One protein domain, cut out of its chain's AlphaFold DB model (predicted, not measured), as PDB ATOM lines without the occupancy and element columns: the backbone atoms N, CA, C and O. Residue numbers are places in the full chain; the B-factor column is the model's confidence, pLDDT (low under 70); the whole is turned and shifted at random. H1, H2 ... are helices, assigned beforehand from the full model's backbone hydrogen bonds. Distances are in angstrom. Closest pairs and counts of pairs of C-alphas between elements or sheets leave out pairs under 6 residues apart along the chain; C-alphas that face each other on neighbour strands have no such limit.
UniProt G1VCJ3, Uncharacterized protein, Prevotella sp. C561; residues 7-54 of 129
ATOM      1  N   ALA A   7      73.780  76.019  83.398       91.50
ATOM      2  CA  ALA A   7      73.411  76.596  82.116       91.50
ATOM      3  C   ALA A   7      72.246  75.829  81.491       91.50
ATOM      4  O   ALA A   7      71.319  76.444  80.976       91.50
ATOM      5  N   GLU A   8      72.262  74.501  81.595       90.38
ATOM      6  CA  GLU A   8      71.153  73.649  81.164       90.38
ATOM      7  C   GLU A   8      69.876  73.914  81.977       90.38
ATOM      8  O   GLU A   8      68.811  74.118  81.400       90.38
ATOM      9  N   GLU A   9      69.980  73.989  83.309       91.62
ATOM     10  CA  GLU A   9      68.830  74.286  84.176       91.62
ATOM     11  C   GLU A   9      68.232  75.670  83.890       91.62
ATOM     12  O   GLU A   9      67.009  75.820  83.812       91.62
ATOM     13  N   TYR A  10      69.088  76.681  83.721       90.81
ATOM     14  CA  TYR A  10      68.648  78.034  83.399       90.81
ATOM     15  C   TYR A  10      67.985  78.090  82.020       90.81
ATOM     16  O   TYR A  10      66.889  78.637  81.893       90.81
ATOM     17  N   ALA A  11      68.612  77.489  81.004       90.75
ATOM     18  CA  ALA A  11      68.076  77.454  79.649       90.75
ATOM     19  C   ALA A  11      66.725  76.736  79.593       90.75
ATOM     20  O   ALA A  11      65.809  77.237  78.949       90.75
ATOM     21  N   LEU A  12      66.555  75.629  80.326       88.50
ATOM     22  CA  LEU A  12      65.289  74.893  80.368       88.50
ATOM     23  C   LEU A  12      64.172  75.751  80.964       88.50
ATOM     24  O   LEU A  12      63.097  75.873  80.379       88.50
ATOM     25  N   LYS A  13      64.443  76.379  82.113       87.94
ATOM     26  CA  LYS A  13      63.483  77.255  82.790       87.94
ATOM     27  C   LYS A  13      63.067  78.426  81.899       87.94
ATOM     28  O   LYS A  13      61.885  78.755  81.828       87.94
ATOM     29  N   GLU A  14      64.032  79.061  81.244       87.62
ATOM     30  CA  GLU A  14      63.783  80.264  80.456       87.62
ATOM     31  C   GLU A  14      63.120  79.950  79.113       87.62
ATOM     32  O   GLU A  14      62.197  80.652  78.704       87.62
ATOM     33  N   TYR A  15      63.507  78.847  78.472       83.69
ATOM     34  CA  TYR A  15      62.879  78.372  77.244       83.69
ATOM     35  C   TYR A  15      61.387  78.066  77.448       83.69
ATOM     36  O   TYR A  15      60.563  78.478  76.630       83.69
ATOM     37  N   VAL A  16      61.020  77.417  78.562       82.69
ATOM     38  CA  VAL A  16      59.610  77.178  78.933       82.69
ATOM     39  C   VAL A  16      58.880  78.497  79.206       82.69
ATOM     40  O   VAL A  16      57.766  78.704  78.732       82.69
ATOM     41  N   ARG A  17      59.513  79.430  79.928       82.88
ATOM     42  CA  ARG A  17      58.910  80.732  80.261       82.88
ATOM     43  C   ARG A  17      58.582  81.566  79.019       82.88
ATOM     44  O   ARG A  17      57.566  82.255  79.010       82.88
ATOM     45  N   VAL A  18      59.465  81.564  78.019       75.81
ATOM     46  CA  VAL A  18      59.348  82.421  76.826       75.81
ATOM     47  C   VAL A  18      58.377  81.844  75.796       75.81
ATOM     48  O   VAL A  18      57.673  82.617  75.151       75.81
ATOM     49  N   ASN A  19      58.309  80.518  75.660       70.56
ATOM     50  CA  ASN A  19      57.425  79.867  74.688       70.56
ATOM     51  C   ASN A  19      56.026  79.536  75.248       70.56
ATOM     52  O   ASN A  19      55.126  79.242  74.471       70.56
ATOM     53  N   GLY A  20      55.818  79.637  76.568       64.38
ATOM     54  CA  GLY A  20      54.559  79.248  77.209       64.38
ATOM     55  C   GLY A  20      54.360  77.727  77.242       64.38
ATOM     56  O   GLY A  20      55.231  76.964  76.836       64.38
ATOM     57  N   GLU A  21      53.212  77.281  77.759       61.72
ATOM     58  CA  GLU A  21      52.808  75.861  77.747       61.72
ATOM     59  C   GLU A  21      52.165  75.429  76.413       61.72
ATOM     60  O   GLU A  21      51.868  74.251  76.245       61.72
ATOM     61  N   ASP A  22      51.923  76.357  75.477       56.56
ATOM     62  CA  ASP A  22      51.216  76.070  74.223       56.56
ATOM     63  C   ASP A  22      52.138  75.405  73.183       56.56
ATOM     64  O   ASP A  22      53.181  75.937  72.799       56.56
ATOM     65  N   ASP A  23      51.691  74.255  72.673       52.12
ATOM     66  CA  ASP A  23      52.404  73.349  71.756       52.12
ATOM     67  C   ASP A  23      52.764  73.955  70.382       52.12
ATOM     68  O   ASP A  23      53.494  73.350  69.594       52.12
ATOM     69  N   LEU A  24      52.270  75.155  70.059       51.66
ATOM     70  CA  LEU A  24      52.520  75.826  68.780       51.66
ATOM     71  C   LEU A  24      53.766  76.712  68.853       51.66
ATOM     72  O   LEU A  24      53.742  77.902  68.536       51.66
ATOM     73  N   ILE A  25      54.890  76.105  69.231       55.50
ATOM     74  CA  ILE A  25      56.201  76.711  69.022       55.50
ATOM     75  C   ILE A  25      56.490  76.638  67.520       55.50
ATOM     76  O   ILE A  25      57.045  75.653  67.036       55.50
ATOM     77  N   PHE A  26      56.097  77.666  66.767       55.09
ATOM     78  CA  PHE A  26      56.468  77.792  65.358       55.09
ATOM     79  C   PHE A  26      57.998  77.722  65.254       55.09
ATOM     80  O   PHE A  26      58.687  78.648  65.683       55.09
ATOM     81  N   GLU A  27      58.537  76.611  64.735       56.94
ATOM     82  CA  GLU A  27      59.983  76.405  64.545       56.94
ATOM     83  C   GLU A  27      60.629  77.586  63.814       56.94
ATOM     84  O   GLU A  27      61.706  78.029  64.205       56.94
ATOM     85  N   ASP A  28      59.900  78.170  62.865       59.19
ATOM     86  CA  ASP A  28      60.346  79.291  62.038       59.19
ATOM     87  C   ASP A  28      60.165  80.683  62.676       59.19
ATOM     88  O   ASP A  28      60.516  81.684  62.056       59.19
ATOM     89  N   ASN A  29      59.612  80.786  63.893       61.06
ATOM     90  CA  ASN A  29      59.276  82.074  64.527       61.06
ATOM     91  C   ASN A  29      59.847  82.235  65.950       61.06
ATOM     92  O   ASN A  29      59.382  83.077  66.722       61.06
ATOM     93  N   ARG A  30      60.855  81.432  66.322       64.88
ATOM     94  CA  ARG A  30      61.550  81.569  67.613       64.88
ATOM     95  C   ARG A  30      62.578  82.696  67.535       64.88
ATOM     96  O   ARG A  30      63.462  82.667  66.686       64.88
ATOM     97  N   CYS A  31      62.514  83.656  68.457       68.69
ATOM     98  CA  CYS A  31      63.557  84.682  68.567       68.69
ATOM     99  C   CYS A  31      64.895  84.110  69.078       68.69
ATOM    100  O   CYS A  31      65.939  84.630  68.702       68.69
ATOM    101  N   PHE A  32      64.862  83.059  69.913       77.88
ATOM    102  CA  PHE A  32      66.037  82.364  70.459       77.88
ATOM    103  C   PHE A  32      65.728  80.876  70.700       77.88
ATOM    104  O   PHE A  32      64.629  80.528  71.140       77.88
ATOM    105  N   THR A  33      66.695  79.993  70.446       85.19
ATOM    106  CA  THR A  33      66.620  78.555  70.754       85.19
ATOM    107  C   THR A  33      67.112  78.245  72.173       85.19
ATOM    108  O   THR A  33      67.720  79.084  72.837       85.19
ATOM    109  N   PHE A  34      66.872  77.021  72.659       85.12
ATOM    110  CA  PHE A  34      67.444  76.550  73.928       85.12
ATOM    111  C   PHE A  34      68.975  76.687  73.949       85.12
ATOM    112  O   PHE A  34      69.540  77.165  74.935       85.12
ATOM    113  N   ASP A  35      69.630  76.315  72.846       87.50
ATOM    114  CA  ASP A  35      71.083  76.394  72.716       87.50
ATOM    115  C   ASP A  35      71.571  77.845  72.712       87.50
ATOM    116  O   ASP A  35      72.572  78.137  73.366       87.50
ATOM    117  N   ASP A  36      70.834  78.774  72.089       89.69
ATOM    118  CA  ASP A  36      71.159  80.209  72.135       89.69
ATOM    119  C   ASP A  36      71.120  80.748  73.571       89.69
ATOM    120  O   ASP A  36      72.024  81.471  73.996       89.69
ATOM    121  N   ILE A  37      70.106  80.364  74.357       89.06
ATOM    122  CA  ILE A  37      69.977  80.774  75.764       89.06
ATOM    123  C   ILE A  37      71.110  80.171  76.605       89.06
ATOM    124  O   ILE A  37      71.729  80.878  77.407       89.06
ATOM    125  N   LYS A  38      71.410  78.878  76.418       90.62
ATOM    126  CA  LYS A  38      72.501  78.189  77.122       90.62
ATOM    127  C   LYS A  38      73.854  78.828  76.799       90.62
ATOM    128  O   LYS A  38      74.648  79.082  77.710       90.62
ATOM    129  N   ALA A  39      74.102  79.121  75.523       91.94
ATOM    130  CA  ALA A  39      75.316  79.777  75.055       91.94
ATOM    131  C   ALA A  39      75.442  81.197  75.623       91.94
ATOM    132  O   ALA A  39      76.480  81.528  76.193       91.94
ATOM    133  N   ALA A  40      74.380  82.005  75.563       93.06
ATOM    134  CA  ALA A  40      74.376  83.364  76.106       93.06
ATOM    135  C   ALA A  40      74.606  83.389  77.628       93.06
ATOM    136  O   ALA A  40      75.358  84.227  78.126       93.06
ATOM    137  N   PHE A  41      74.012  82.452  78.375       92.56
ATOM    138  CA  PHE A  41      74.227  82.332  79.818       92.56
ATOM    139  C   PHE A  41      75.680  81.977  80.158       92.56
ATOM    140  O   PHE A  41      76.273  82.589  81.048       92.56
ATOM    141  N   ASN A  42      76.275  81.017  79.441       93.12
ATOM    142  CA  ASN A  42      77.681  80.662  79.636       93.12
ATOM    143  C   ASN A  42      78.621  81.804  79.243       93.12
ATOM    144  O   ASN A  42      79.485  82.149  80.045       93.12
ATOM    145  N   ALA A  43      78.391  82.459  78.103       93.69
ATOM    146  CA  ALA A  43      79.160  83.632  77.690       93.69
ATOM    147  C   ALA A  43      79.072  84.766  78.728       93.69
ATOM    148  O   ALA A  43      80.075  85.389  79.070       93.69
ATOM    149  N   GLY A  44      77.887  84.994  79.307       93.44
ATOM    150  CA  GLY A  44      77.708  85.948  80.402       93.44
ATOM    151  C   GLY A  44      78.514  85.578  81.652       93.44
ATOM    152  O   GLY A  44      79.138  86.442  82.264       93.44
ATOM    153  N   ARG A  45      78.551  84.293  82.025       93.19
ATOM    154  CA  ARG A  45      79.342  83.809  83.170       93.19
ATOM    155  C   ARG A  45      80.841  83.916  82.930       93.19
ATOM    156  O   ARG A  45      81.550  84.350  83.833       93.19
ATOM    157  N   GLU A  46      81.309  83.539  81.747       91.44
ATOM    158  CA  GLU A  46      82.714  83.669  81.351       91.44
ATOM    159  C   GLU A  46      83.145  85.137  81.376       91.44
ATOM    160  O   GLU A  46      84.140  85.461  82.016       91.44
ATOM    161  N   SER A  47      82.324  86.043  80.836       91.25
ATOM    162  CA  SER A  47      82.583  87.486  80.895       91.25
ATOM    163  C   SER A  47      82.681  88.018  82.334       91.25
ATOM    164  O   SER A  47      83.543  88.844  82.643       91.25
ATOM    165  N   VAL A  48      81.833  87.529  83.249       89.44
ATOM    166  CA  VAL A  48      81.934  87.878  84.677       89.44
ATOM    167  C   VAL A  48      83.221  87.336  85.286       89.44
ATOM    168  O   VAL A  48      83.858  88.060  86.045       89.44
ATOM    169  N   VAL A  49      83.614  86.098  84.970       88.75
ATOM    170  CA  VAL A  49      84.874  85.520  85.454       88.75
ATOM    171  C   VAL A  49      86.045  86.365  84.984       88.75
ATOM    172  O   VAL A  49      86.829  86.789  85.826       88.75
ATOM    173  N   GLU A  50      86.141  86.679  83.695       84.62
ATOM    174  CA  GLU A  50      87.218  87.511  83.151       84.62
ATOM    175  C   GLU A  50      87.316  88.850  83.888       84.62
ATOM    176  O   GLU A  50      88.371  89.191  84.422       84.62
ATOM    177  N   LYS A  51      86.190  89.559  84.030       82.38
ATOM    178  CA  LYS A  51      86.156  90.866  84.696       82.38
ATOM    179  C   LYS A  51      86.428  90.790  86.203       82.38
ATOM    180  O   LYS A  51      87.029  91.695  86.772       82.38
ATOM    181  N   ALA A  52      85.945  89.750  86.878       86.25
ATOM    182  CA  ALA A  52      86.072  89.608  88.329       86.25
ATOM    183  C   ALA A  52      87.412  88.992  88.765       86.25
ATOM    184  O   ALA A  52      87.762  89.097  89.943       86.25
ATOM    185  N   SER A  53      88.149  88.367  87.840       86.75
ATOM    186  CA  SER A  53      89.429  87.697  88.115       86.75
ATOM    187  C   SER A  53      90.596  88.665  88.292       86.75
ATOM    188  O   SER A  53      91.633  88.275  88.825       86.75
ATOM    189  N   GLU A  54      90.450  89.923  87.876       88.81
ATOM    190  CA  GLU A  54      91.494  90.928  88.055       88.81
ATOM    191  C   GLU A  54      91.731  91.209  89.546       88.81
ATOM    192  O   GLU A  54      90.836  91.637  90.286       88.81
TER     193      GLU A  54
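AT A GLANCE: This is residues 7 to 54 of the 129 residues of an uncharacterized protein of Prevotella sp. C561 (UniProt G1VCJ3). Two helices, H1 and the longer H2, are joined by a wide loop that swings out at one end, and H1 packs at a steep angle on the first part of H2. The far end of H2 sticks out at the opposite end from the loop, with residues 46 to 54 standing free, as residues 20 to 29 of the loop do. The printed part has 48 residues, with two named helices, H1 then H2, and no named strand; its class is all helix. It is loose, with a radius of gyration of the C-alphas of 13.5 A, and has the outline of a rod, 46 by 19 by 12 A.

HOW THE PARTS SIT: H1, residues 7 to 19, and H2, residues 34 to 52, touch, and H2 touches H1 with residues 34 to 42 alone. The closest C-alphas of the two are those of Ala 11 and Lys 38, 5.1 A apart. Their lines stand at a steep tilt of 50 degrees, and they run opposite ways. In H1 and H2 every O i to N i+4 pair is within hydrogen-bond range.

IN THESE COORDINATES: H1 begins at C-alpha 7, at (73.411, 76.596, 82.116), and measures 17.9 A from first to last C-alpha. Residues 20 to 33 hold no named element. H2 begins at C-alpha 34, at (67.444, 76.550, 73.928), and ends at C-alpha 52, at (86.072, 89.608, 88.329), 26.9 A away.

THE WHOLE: The two C-alphas farthest apart are those of Leu 24 and Glu 54, 46.0 A. The printed part has no cut. The link from H1 to H2, 14 residues, is long. The mean pLDDT of the printed part is 80.6, and residues 20 to 31 are under 70.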